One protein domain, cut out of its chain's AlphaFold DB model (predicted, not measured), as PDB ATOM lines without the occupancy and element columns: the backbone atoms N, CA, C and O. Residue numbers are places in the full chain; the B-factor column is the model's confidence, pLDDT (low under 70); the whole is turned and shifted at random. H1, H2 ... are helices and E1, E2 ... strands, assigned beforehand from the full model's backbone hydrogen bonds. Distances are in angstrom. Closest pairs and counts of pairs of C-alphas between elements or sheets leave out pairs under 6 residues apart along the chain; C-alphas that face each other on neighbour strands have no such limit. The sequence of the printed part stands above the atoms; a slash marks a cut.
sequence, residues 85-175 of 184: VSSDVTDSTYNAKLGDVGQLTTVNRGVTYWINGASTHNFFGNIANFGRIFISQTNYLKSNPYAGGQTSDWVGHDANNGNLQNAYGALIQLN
ATOM      1  N   VAL A  85     265.564 299.897 332.614       85.94
ATOM      2  CA  VAL A  85     265.399 298.446 332.623       85.94
ATOM      3  C   VAL A  85     266.043 297.912 331.345       85.94
ATOM      4  O   VAL A  85     265.483 298.008 330.253       85.94
ATOM      5  N   SER A  86     267.274 297.417 331.479       89.00
ATOM      6  CA  SER A  86     268.124 296.962 330.369       89.00
ATOM      7  C   SER A  86     268.191 295.442 330.208       89.00
ATOM      8  O   SER A  86     268.809 294.958 329.263       89.00
ATOM      9  N   SER A  87     267.566 294.693 331.113       87.75
ATOM     10  CA  SER A  87     267.495 293.230 331.102       87.75
ATOM     11  C   SER A  87     266.156 292.776 331.666       87.75
ATOM     12  O   SER A  87     265.494 293.554 332.358       87.75
ATOM     13  N   ASP A  88     265.758 291.544 331.355       88.00
ATOM     14  CA  ASP A  88     264.500 290.994 331.847       88.00
ATOM     15  C   ASP A  88     264.480 290.965 333.380       88.00
ATOM     16  O   ASP A  88     265.424 290.519 334.038       88.00
ATOM     17  N   VAL A  89     263.387 291.454 333.956       87.06
ATOM     18  CA  VAL A  89     263.192 291.520 335.403       87.06
ATOM     19  C   VAL A  89     261.824 290.962 335.743       87.06
ATOM     20  O   VAL A  89     260.817 291.367 335.174       87.06
ATOM     21  N   THR A  90     261.792 290.067 336.727       86.00
ATOM     22  CA  THR A  90     260.578 289.744 337.474       86.00
ATOM     23  C   THR A  90     260.707 290.329 338.873       86.00
ATOM     24  O   THR A  90     261.654 290.001 339.594       86.00
ATOM     25  N   ASP A  91     259.783 291.211 339.239       80.88
ATOM     26  CA  ASP A  91     259.686 291.804 340.564       80.88
ATOM     27  C   ASP A  91     258.483 291.215 341.311       80.88
ATOM     28  O   ASP A  91     257.323 291.526 341.032       80.88
ATOM     29  N   SER A  92     258.802 290.333 342.257       78.44
ATOM     30  CA  SER A  92     257.854 289.628 343.125       78.44
ATOM     31  C   SER A  92     257.756 290.247 344.520       78.44
ATOM     32  O   SER A  92     257.157 289.665 345.425       78.44
ATOM     33  N   THR A  93     258.358 291.420 344.727       75.19
ATOM     34  CA  THR A  93     258.413 292.053 346.045       75.19
ATOM     35  C   THR A  93     257.052 292.626 346.450       75.19
ATOM     36  O   THR A  93     256.230 293.005 345.616       75.19
ATOM     37  N   TYR A  94     256.775 292.666 347.755       73.12
ATOM     38  CA  TYR A  94     255.574 293.329 348.265       73.12
ATOM     39  C   TYR A  94     255.627 294.829 347.923       73.12
ATOM     40  O   TYR A  94     256.653 295.460 348.171       73.12
ATOM     41  N   ASN A  95     254.539 295.398 347.394       71.94
ATOM     42  CA  ASN A  95     254.478 296.764 346.848       71.94
ATOM     43  C   ASN A  95     255.447 297.022 345.673       71.94
ATOM     44  O   ASN A  95     255.908 298.154 345.502       71.94
ATOM     45  N   ALA A  96     255.768 296.002 344.870       75.75
ATOM     46  CA  ALA A  96     256.570 296.187 343.664       75.75
ATOM     47  C   ALA A  96     255.996 297.316 342.787       75.75
ATOM     48  O   ALA A  96     254.797 297.350 342.481       75.75
ATOM     49  N   LYS A  97     256.870 298.246 342.396       78.25
ATOM     50  CA  LYS A  97     256.526 299.442 341.622       78.25
ATOM     51  C   LYS A  97     257.411 299.576 340.388       78.25
ATOM     52  O   LYS A  97     258.554 299.117 340.386       78.25
ATOM     53  N   LEU A  98     256.897 300.228 339.347       82.19
ATOM     54  CA  LEU A  98     257.705 300.687 338.218       82.19
ATOM     55  C   LEU A  98     257.777 302.214 338.222       82.19
ATOM     56  O   LEU A  98     256.770 302.898 338.054       82.19
ATOM     57  N   GLY A  99     258.998 302.722 338.354       81.62
ATOM     58  CA  GLY A  99     259.304 304.145 338.314       81.62
ATOM     59  C   GLY A  99     259.143 304.876 339.641       81.62
ATOM     60  O   GLY A  99     258.989 304.262 340.700       81.62
ATOM     61  N   ASP A 100     259.256 306.204 339.573       77.38
ATOM     62  CA  ASP A 100     259.272 307.090 340.738       77.38
ATOM     63  C   ASP A 100     258.805 308.515 340.387       77.38
ATOM     64  O   ASP A 100     258.912 308.946 339.237       77.38
ATOM     65  N   VAL A 101     258.295 309.258 341.373       77.62
ATOM     66  CA  VAL A 101     257.664 310.574 341.168       77.62
ATOM     67  C   VAL A 101     258.636 311.570 340.531       77.62
ATOM     68  O   VAL A 101     259.752 311.781 341.006       77.62
ATOM     69  N   GLY A 102     258.203 312.204 339.437       74.31
ATOM     70  CA  GLY A 102     259.000 313.198 338.709       74.31
ATOM     71  C   GLY A 102     260.229 312.628 337.986       74.31
ATOM     72  O   GLY A 102     261.051 313.393 337.483       74.31
ATOM     73  N   GLN A 103     260.375 311.300 337.913       80.88
ATOM     74  CA  GLN A 103     261.490 310.630 337.243       80.88
ATOM     75  C   GLN A 103     261.041 309.971 335.940       80.88
ATOM     76  O   GLN A 103     259.921 309.476 335.835       80.88
ATOM     77  N   LEU A 104     261.933 309.934 334.942       83.94
ATOM     78  CA  LEU A 104     261.741 309.119 333.741       83.94
ATOM     79  C   LEU A 104     262.299 307.715 333.965       83.94
ATOM     80  O   LEU A 104     263.496 307.554 334.204       83.94
ATOM     81  N   THR A 105     261.455 306.708 333.788       87.44
ATOM     82  CA  THR A 105     261.846 305.297 333.751       87.44
ATOM     83  C   THR A 105     261.737 304.786 332.329       87.44
ATOM     84  O   THR A 105     260.723 304.996 331.666       87.44
ATOM     85  N   THR A 106     262.786 304.130 331.840       89.62
ATOM     86  CA  THR A 106     262.829 303.588 330.479       89.62
ATOM     87  C   THR A 106     262.888 302.071 330.512       89.62
ATOM     88  O   THR A 106     263.783 301.503 331.134       89.62
ATOM     89  N   VAL A 107     261.976 301.412 329.800       90.06
ATOM     90  CA  VAL A 107     262.054 299.969 329.535       90.06
ATOM     91  C   VAL A 107     262.575 299.779 328.120       90.06
ATOM     92  O   VAL A 107     261.934 300.210 327.159       90.06
ATOM     93  N   ASN A 108     263.756 299.176 327.982       90.06
ATOM     94  CA  ASN A 108     264.415 299.053 326.685       90.06
ATOM     95  C   ASN A 108     263.690 298.089 325.744       90.06
ATOM     96  O   ASN A 108     262.957 297.185 326.143       90.06
ATOM     97  N   ARG A 109     263.944 298.263 324.446       89.44
ATOM     98  CA  ARG A 109     263.424 297.364 323.419       89.44
ATOM     99  C   ARG A 109     263.940 295.944 323.636       89.44
ATOM    100  O   ARG A 109     265.124 295.748 323.891       89.44
ATOM    101  N   GLY A 110     263.043 294.969 323.507       87.75
ATOM    102  CA  GLY A 110     263.355 293.553 323.721       87.75
ATOM    103  C   GLY A 110     263.436 293.133 325.189       87.75
ATOM    104  O   GLY A 110     263.634 291.954 325.443       87.75
ATOM    105  N   VAL A 111     263.250 294.061 326.133       90.38
ATOM    106  CA  VAL A 111     263.265 293.777 327.570       90.38
ATOM    107  C   VAL A 111     261.848 293.598 328.096       90.38
ATOM    108  O   VAL A 111     260.931 294.326 327.709       90.38
ATOM    109  N   THR A 112     261.691 292.644 329.003       90.06
ATOM    110  CA  THR A 112     260.465 292.349 329.731       90.06
ATOM    111  C   THR A 112     260.602 292.755 331.196       90.06
ATOM    112  O   THR A 112     261.453 292.242 331.918       90.06
ATOM    113  N   TYR A 113     259.725 293.642 331.656       88.00
ATOM    114  CA  TYR A 113     259.538 293.935 333.073       88.00
ATOM    115  C   TYR A 113     258.232 293.307 333.549       88.00
ATOM    116  O   TYR A 113     257.162 293.657 333.057       88.00
ATOM    117  N   TRP A 114     258.308 292.366 334.480       87.12
ATOM    118  CA  TRP A 114     257.162 291.628 334.991       87.12
ATOM    119  C   TRP A 114     256.990 291.897 336.485       87.12
ATOM    120  O   TRP A 114     257.790 291.448 337.297       87.12
ATOM    121  N   ILE A 115     255.919 292.592 336.852       81.81
ATOM    122  CA  ILE A 115     255.504 292.802 338.239       81.81
ATOM    123  C   ILE A 115     254.519 291.696 338.624       81.81
ATOM    124  O   ILE A 115     253.501 291.533 337.958       81.81
ATOM    125  N   ASN A 116     254.827 290.907 339.654       78.56
ATOM    126  CA  ASN A 116     253.951 289.830 340.147       78.56
ATOM    127  C   ASN A 116     253.959 289.686 341.677       78.56
ATOM    128  O   ASN A 116     253.627 288.624 342.214       78.56
ATOM    129  N   GLY A 117     254.416 290.731 342.367       69.38
ATOM    130  CA  GLY A 117     254.494 290.778 343.819       69.38
ATOM    131  C   GLY A 117     253.144 290.884 344.523       69.38
ATOM    132  O   GLY A 117     252.086 290.927 343.911       69.38
ATOM    133  N   ALA A 118     253.174 290.908 345.850       67.50
ATOM    134  CA  ALA A 118     251.989 291.122 346.679       67.50
ATOM    135  C   ALA A 118     251.634 292.628 346.776       67.50
ATOM    136  O   ALA A 118     252.561 293.432 346.834       67.50
ATOM    137  N   SER A 119     250.346 292.997 346.905       69.69
ATOM    138  CA  SER A 119     249.797 294.378 347.018       69.69
ATOM    139  C   SER A 119     249.440 295.069 345.685       69.69
ATOM    140  O   SER A 119     249.521 294.463 344.624       69.69
ATOM    141  N   THR A 120     248.988 296.327 345.747       71.62
ATOM    142  CA  THR A 120     248.765 297.194 344.580       71.62
ATOM    143  C   THR A 120     250.065 297.379 343.802       71.62
ATOM    144  O   THR A 120     251.111 297.701 344.373       71.62
ATOM    145  N   HIS A 121     249.984 297.214 342.486       73.69
ATOM    146  CA  HIS A 121     251.083 297.472 341.571       73.69
ATOM    147  C   HIS A 121     251.031 298.915 341.111       73.69
ATOM    148  O   HIS A 121     250.121 299.320 340.391       73.69
ATOM    149  N   ASN A 122     252.014 299.697 341.531       71.25
ATOM    150  CA  ASN A 122     252.023 301.118 341.238       71.25
ATOM    151  C   ASN A 122     252.975 301.433 340.085       71.25
ATOM    152  O   ASN A 122     254.138 301.014 340.087       71.25
ATOM    153  N   PHE A 123     252.499 302.244 339.147       76.12
ATOM    154  CA  PHE A 123     253.358 303.029 338.272       76.12
ATOM    155  C   PHE A 123     253.512 304.418 338.849       76.12
ATOM    156  O   PHE A 123     252.524 305.074 339.174       76.12
ATOM    157  N   PHE A 124     254.748 304.885 338.924       72.81
ATOM    158  CA  PHE A 124     255.046 306.248 339.328       72.81
ATOM    159  C   PHE A 124     255.836 306.949 338.234       72.81
ATOM    160  O   PHE A 124     256.628 306.328 337.517       72.81
ATOM    161  N   GLY A 125     255.686 308.268 338.161       76.44
ATOM    162  CA  GLY A 125     256.569 309.062 337.322       76.44
ATOM    163  C   GLY A 125     256.167 309.121 335.865       76.44
ATOM    164  O   GLY A 125     255.003 309.039 335.474       76.44
ATOM    165  N   ASN A 126     257.194 309.305 335.049       81.44
ATOM    166  CA  ASN A 126     257.120 309.275 333.604       81.44
ATOM    167  C   ASN A 126     257.688 307.935 333.124       81.44
ATOM    168  O   ASN A 126     258.771 307.535 333.554       81.44
ATOM    169  N   ILE A 127     257.004 307.253 332.209       86.38
ATOM    170  CA  ILE A 127     257.440 305.959 331.671       86.38
ATOM    171  C   ILE A 127     257.646 306.078 330.163       86.38
ATOM    172  O   ILE A 127     256.720 306.427 329.435       86.38
ATOM    173  N   ALA A 128     258.839 305.728 329.685       88.19
ATOM    174  CA  ALA A 128     259.120 305.477 328.275       88.19
ATOM    175  C   ALA A 128     259.293 303.971 328.047       88.19
ATOM    176  O   ALA A 128     260.330 303.382 328.356       88.19
ATOM    177  N   ASN A 129     258.260 303.331 327.513       90.19
ATOM    178  CA  ASN A 129     258.258 301.906 327.230       90.19
ATOM    179  C   ASN A 129     258.600 301.635 325.763       90.19
ATOM    180  O   ASN A 129     257.850 302.001 324.858       90.19
ATOM    181  N   PHE A 130     259.702 300.927 325.536       91.31
ATOM    182  CA  PHE A 130     260.088 300.376 324.238       91.31
ATOM    183  C   PHE A 130     260.033 298.841 324.212       91.31
ATOM    184  O   PHE A 130     260.269 298.248 323.157       91.31
ATOM    185  N   GLY A 131     259.759 298.204 325.355       91.56
ATOM    186  CA  GLY A 131     259.788 296.759 325.562       91.56
ATOM    187  C   GLY A 131     258.420 296.189 325.922       91.56
ATOM    188  O   GLY A 131     257.403 296.530 325.318       91.56
ATOM    189  N   ARG A 132     258.396 295.267 326.885       90.94
ATOM    190  CA  ARG A 132     257.183 294.606 327.372       90.94
ATOM    191  C   ARG A 132     257.065 294.820 328.872       90.94
ATOM    192  O   ARG A 132     257.995 294.523 329.612       90.94
ATOM    193  N   ILE A 133     255.916 295.298 329.318       87.44
ATOM    194  CA  ILE A 133     255.582 295.420 330.730       87.44
ATOM    195  C   ILE A 133     254.398 294.498 330.996       87.44
ATOM    196  O   ILE A 133     253.362 294.616 330.341       87.44
ATOM    197  N   PHE A 134     254.563 293.590 331.949       85.12
ATOM    198  CA  PHE A 134     253.504 292.733 332.458       85.12
ATOM    199  C   PHE A 134     253.232 293.071 333.904       85.12
ATOM    200  O   PHE A 134     254.151 293.184 334.714       85.12
ATOM    201  N   ILE A 135     251.954 293.158 334.223       79.06
ATOM    202  CA  ILE A 135     251.488 293.204 335.593       79.06
ATOM    203  C   ILE A 135     250.619 291.985 335.797       79.06
ATOM    204  O   ILE A 135     249.649 291.789 335.071       79.06
ATOM    205  N   SER A 136     250.997 291.146 336.747       75.75
ATOM    206  CA  SER A 136     250.396 289.842 336.967       75.75
ATOM    207  C   SER A 136     249.830 289.743 338.359       75.75
ATOM    208  O   SER A 136     250.526 289.987 339.337       75.75
ATOM    209  N   GLN A 137     248.590 289.274 338.425       69.62
ATOM    210  CA  GLN A 137     247.931 288.932 339.682       69.62
ATOM    211  C   GLN A 137     248.000 287.420 339.949       69.62
ATOM    212  O   GLN A 137     247.715 286.961 341.056       69.62
ATOM    213  N   THR A 138     248.369 286.617 338.941       67.31
ATOM    214  CA  THR A 138     248.233 285.155 338.969       67.31
ATOM    215  C   THR A 138     249.064 284.491 340.061       67.31
ATOM    216  O   THR A 138     248.565 283.599 340.747       67.31
ATOM    217  N   ASN A 139     250.320 284.896 340.255       64.38
ATOM    218  CA  ASN A 139     251.178 284.241 341.249       64.38
ATOM    219  C   ASN A 139     250.772 284.583 342.685       64.38
ATOM    220  O   ASN A 139     250.751 283.693 343.537       64.38
ATOM    221  N   TYR A 140     250.385 285.833 342.950       62.69
ATOM    222  CA  TYR A 140     249.921 286.226 344.274       62.69
ATOM    223  C   TYR A 140     248.608 285.532 344.646       62.69
ATOM    224  O   TYR A 140     248.529 284.924 345.711       62.69
ATOM    225  N   LEU A 141     247.613 285.529 343.753       61.28
ATOM    226  CA  LEU A 141     246.313 284.899 344.011       61.28
ATOM    227  C   LEU A 141     246.416 283.383 344.247       61.28
ATOM    228  O   LEU A 141     245.652 282.839 345.038       61.28
ATOM    229  N   LYS A 142     247.395 282.696 343.640       62.09
ATOM    230  CA  LYS A 142     247.695 281.286 343.962       62.09
ATOM    231  C   LYS A 142     248.177 281.101 345.402       62.09
ATOM    232  O   LYS A 142     247.836 280.107 346.033       62.09
ATOM    233  N   SER A 143     248.983 282.034 345.907       63.75
ATOM    234  CA  SER A 143     249.530 281.985 347.269       63.75
ATOM    235  C   SER A 143     248.571 282.527 348.336       63.75
ATOM    236  O   SER A 143     248.646 282.109 349.489       63.75
ATOM    237  N   ASN A 144     247.665 283.437 347.963       62.12
ATOM    238  CA  ASN A 144     246.724 284.084 348.872       62.12
ATOM    239  C   ASN A 144     245.383 284.407 348.171       62.12
ATOM    240  O   ASN A 144     245.121 285.561 347.818       62.12
ATOM    241  N   PRO A 145     244.512 283.402 347.963       57.53
ATOM    242  CA  PRO A 145     243.306 283.526 347.135       57.53
ATOM    243  C   PRO A 145     242.224 284.440 347.728       57.53
ATOM    244  O   PRO A 145     241.284 284.815 347.031       57.53
ATOM    245  N   TYR A 146     242.348 284.816 349.003       57.59
ATOM    246  CA  TYR A 146     241.378 285.650 349.718       57.59
ATOM    247  C   TYR A 146     241.719 287.144 349.707       57.59
ATOM    248  O   TYR A 146     240.937 287.950 350.201       57.59
ATOM    249  N   ALA A 147     242.875 287.530 349.166       59.44
ATOM    250  CA  ALA A 147     243.381 288.897 349.271       59.44
ATOM    251  C   ALA A 147     242.739 289.909 348.302       59.44
ATOM    252  O   ALA A 147     243.140 291.070 348.299       59.44
ATOM    253  N   GLY A 148     241.738 289.495 347.516       54.44
ATOM    254  CA  GLY A 148     241.140 290.330 346.474       54.44
ATOM    255  C   GLY A 148     242.078 290.529 345.279       54.44
ATOM    256  O   GLY A 148     243.282 290.277 345.358       54.44
ATOM    257  N   GLY A 149     241.512 290.931 344.140       52.16
ATOM    258  CA  GLY A 149     242.299 291.284 342.959       52.16
ATOM    259  C   GLY A 149     243.276 292.408 343.285       52.16
ATOM    260  O   GLY A 149     242.921 293.353 343.989       52.16
ATOM    261  N   GLN A 150     244.511 292.306 342.803       61.31
ATOM    262  CA  GLN A 150     245.470 293.390 342.986       61.31
ATOM    263  C   GLN A 150     245.119 294.536 342.046       61.31
ATOM    264  O   GLN A 150     244.837 294.330 340.869       61.31
ATOM    265  N   THR A 151     245.113 295.757 342.552       62.06
ATOM    266  CA  THR A 151     244.863 296.927 341.715       62.06
ATOM    267  C   THR A 151     246.159 297.353 341.031       62.06
ATOM    268  O   THR A 151     247.248 297.175 341.580       62.06
ATOM    269  N   SER A 152     246.062 297.853 339.800       69.62
ATOM    270  CA  SER A 152     247.180 298.520 339.129       69.62
ATOM    271  C   SER A 152     246.864 300.001 339.093       69.62
ATOM    272  O   SER A 152     245.893 300.382 338.450       69.62
ATOM    273  N   ASP A 153     247.652 300.812 339.787       69.31
ATOM    274  CA  ASP A 153     247.417 302.252 339.854       69.31
ATOM    275  C   ASP A 153     248.485 303.011 339.064       69.31
ATOM    276  O   ASP A 153     249.677 302.684 339.104       69.31
ATOM    277  N   TRP A 154     248.046 304.034 338.333       72.50
ATOM    278  CA  TRP A 154     248.930 304.989 337.686       72.50
ATOM    279  C   TRP A 154     248.965 306.274 338.502       72.50
ATOM    280  O   TRP A 154     248.066 307.113 338.438       72.50
ATOM    281  N   VAL A 155     250.060 306.468 339.226       67.94
ATOM    282  CA  VAL A 155     250.236 307.603 340.125       67.94
ATOM    283  C   VAL A 155     250.993 308.720 339.403       67.94
ATOM    284  O   VAL A 155     252.185 308.966 339.612       67.94
ATOM    285  N   GLY A 156     250.262 309.417 338.535       65.94
ATOM    286  CA  GLY A 156     250.710 310.596 337.798       65.94
ATOM    287  C   GLY A 156     249.633 311.674 337.816       65.94
ATOM    288  O   GLY A 156     248.512 311.413 337.391       65.94
ATOM    289  N   HIS A 157     249.933 312.857 338.351       62.16
ATOM    290  CA  HIS A 157     248.921 313.876 338.667       62.16
ATOM    291  C   HIS A 157     249.223 315.268 338.104       62.16
ATOM    292  O   HIS A 157     248.407 316.173 338.277       62.16
ATOM    293  N   ASP A 158     250.362 315.471 337.435       68.19
ATOM    294  CA  ASP A 158     250.721 316.780 336.893       68.19
ATOM    295  C   ASP A 158     251.578 316.695 335.618       68.19
ATOM    296  O   ASP A 158     251.930 315.623 335.133       68.19
ATOM    297  N   ALA A 159     251.908 317.856 335.048       65.75
ATOM    298  CA  ALA A 159     252.667 317.952 333.799       65.75
ATOM    299  C   ALA A 159     254.093 317.363 333.883       65.75
ATOM    300  O   ALA A 159     254.675 317.009 332.857       65.75
ATOM    301  N   ASN A 160     254.657 317.242 335.087       66.44
ATOM    302  CA  ASN A 160     255.997 316.713 335.335       66.44
ATOM    303  C   ASN A 160     255.975 315.247 335.801       66.44
ATOM    304  O   ASN A 160     257.032 314.615 335.877       66.44
ATOM    305  N   ASN A 161     254.796 314.707 336.109       70.69
ATOM    306  CA  ASN A 161     254.619 313.407 336.730       70.69
ATOM    307  C   ASN A 161     253.356 312.715 336.199       70.69
ATOM    308  O   ASN A 161     252.239 313.097 336.544       70.69
ATOM    309  N   GLY A 162     253.538 311.654 335.409       69.81
ATOM    310  CA  GLY A 162     252.446 310.871 334.829       69.81
ATOM    311  C   GLY A 162     252.497 310.704 333.316       69.81
ATOM    312  O   GLY A 162     251.531 310.215 332.735       69.81
ATOM    313  N   ASN A 163     253.591 311.098 332.660       79.00
ATOM    314  CA  ASN A 163     253.708 310.987 331.211       79.00
ATOM    315  C   ASN A 163     254.030 309.543 330.798       79.00
ATOM    316  O   ASN A 163     255.111 309.035 331.100       79.00
ATOM    317  N   LEU A 164     253.123 308.900 330.061       84.62
ATOM    318  CA  LEU A 164     253.340 307.583 329.462       84.62
ATOM    319  C   LEU A 164     253.651 307.709 327.967       84.62
ATOM    320  O   LEU A 164     252.831 308.182 327.183       84.62
ATOM    321  N   GLN A 165     254.815 307.215 327.556       85.88
ATOM    322  CA  GLN A 165     255.183 307.015 326.159       85.88
ATOM    323  C   GLN A 165     255.323 305.520 325.895       85.88
ATOM    324  O   GLN A 165     256.274 304.892 326.353       85.88
ATOM    325  N   ASN A 166     254.390 304.943 325.140       86.75
ATOM    326  CA  ASN A 166     254.485 303.557 324.693       86.75
ATOM    327  C   ASN A 166     254.867 303.528 323.210       86.75
ATOM    328  O   ASN A 166     254.094 303.960 322.354       86.75
ATOM    329  N   ALA A 167     256.077 303.064 322.904       85.25
ATOM    330  CA  ALA A 167     256.589 303.047 321.542       85.25
ATOM    331  C   ALA A 167     255.873 302.002 320.671       85.25
ATOM    332  O   ALA A 167     255.332 301.009 321.156       85.25
ATOM    333  N   TYR A 168     255.921 302.192 319.352       82.19
ATOM    334  CA  TYR A 168     255.384 301.213 318.408       82.19
ATOM    335  C   TYR A 168     256.053 299.838 318.585       82.19
ATOM    336  O   TYR A 168     257.283 299.723 318.538       82.19
ATOM    337  N   GLY A 169     255.228 298.805 318.776       84.62
ATOM    338  CA  GLY A 169     255.664 297.432 319.051       84.62
ATOM    339  C   GLY A 169     255.977 297.137 320.524       84.62
ATOM    340  O   GLY A 169     256.276 295.989 320.843       84.62
ATOM    341  N   ALA A 170     255.897 298.132 321.412       86.06
ATOM    342  CA  ALA A 170     255.976 297.924 322.853       86.06
ATOM    343  C   ALA A 170     254.615 297.488 323.421       86.06
ATOM    344  O   ALA A 170     253.559 297.885 322.921       86.06
ATOM    345  N   LEU A 171     254.645 296.683 324.481       88.44
ATOM    346  CA  LEU A 171     253.462 296.126 325.134       88.44
ATOM    347  C   LEU A 171     253.387 296.593 326.584       88.44
ATOM    348  O   LEU A 171     254.378 296.523 327.309       88.44
ATOM    349  N   ILE A 172     252.188 296.977 327.009       86.44
ATOM    350  CA  ILE A 172     251.805 297.024 328.418       86.44
ATOM    351  C   ILE A 172     250.592 296.122 328.550       86.44
ATOM    352  O   ILE A 172     249.572 296.356 327.903       86.44
ATOM    353  N   GLN A 173     250.726 295.074 329.347       82.75
ATOM    354  CA  GLN A 173     249.643 294.156 329.631       82.75
ATOM    355  C   GLN A 173     249.308 294.233 331.116       82.75
ATOM    356  O   GLN A 173     250.098 293.837 331.976       82.75
ATOM    357  N   LEU A 174     248.121 294.767 331.383       76.75
ATOM    358  CA  LEU A 174     247.507 294.770 332.699       76.75
ATOM    359  C   LEU A 174     246.778 293.433 332.835       76.75
ATOM    360  O   LEU A 174     245.828 293.182 332.097       76.75
ATOM    361  N   ASN A 175     247.259 292.592 333.745       70.00
ATOM    362  CA  ASN A 175     246.879 291.195 333.962       70.00
ATOM    363  C   ASN A 175     247.446 290.203 332.947       70.00
ATOM    364  O   ASN A 175     247.308 290.335 331.734       70.00
TER     365      ASN A 175
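What this domain is: This is residues 85 to 175 of the 184 residues of an uncharacterized protein of Zasmidium cellare ATCC 36951 (UniProt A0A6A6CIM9). The chain winds in stacked turns of triangular outline, a short solenoid: the nearly flat, parallel sheet E1 E3 E5 E8, in that order, makes one wall, and the branched parallel sheet E2 E4 E6 E7, folded where E2 and E4 bend, makes the other two. The one named helix, H1, lies off one corner. The printed part has 91 residues, with eight named strands and a helix in the order E1 E2 E3 E4 E5 H1 E6 E7 E8; its class is mostly strand. It is compact, with a radius of gyration of the C-alphas of 13.0 A, and spans 37 by 29 by 18 A.

How they stand to each other: Look first at E3, residues 112 to 115: N 91 and O 114 are 2.8 A apart toward E1, residues 89 to 91. E5, residues 132 to 135, has N 134 and O 113 at 2.8 A toward E3, and N 133 and O 171 at 2.8 A toward E8, residues 171 to 174. In the strongly twisted second sheet, E4, residues 121 to 129, has E2, residues 97 to 107, on one side, with N 126 and O 103 at 2.8 A. On the other side are E6, residues 152 to 155, with N 155 and O 123 at 2.8 A, and E7, residues 164 to 166, with N 165 and O 127 at 2.8 A. The sheets form a sandwich, two sheets face to face, 9.6 A centre to centre where they face each other. H1, residues 138 to 143, is on neither sheet; its O i to N i+4 pairs are within hydrogen-bond range.

Where its parts are: Find C-alpha 89 at (263.192, 291.520, 335.403), where E1 begins. E2 covers 13.3 A and bends by 140 degrees at Gly 102; E4 covers 16.6 A and bends by 100 degrees at Asn 126. E8 ends at C-alpha 174, (247.507, 294.770, 332.699).

The domain as a whole: The C-alphas of Ser 143 and Ala 159 are the two farthest apart, 38.5 A. The printed part has no cut and no long link. Mean pLDDT of the printed part is 77.0; residues 117 to 119, 137 to 153, 155 to 160 and 162 are under 70.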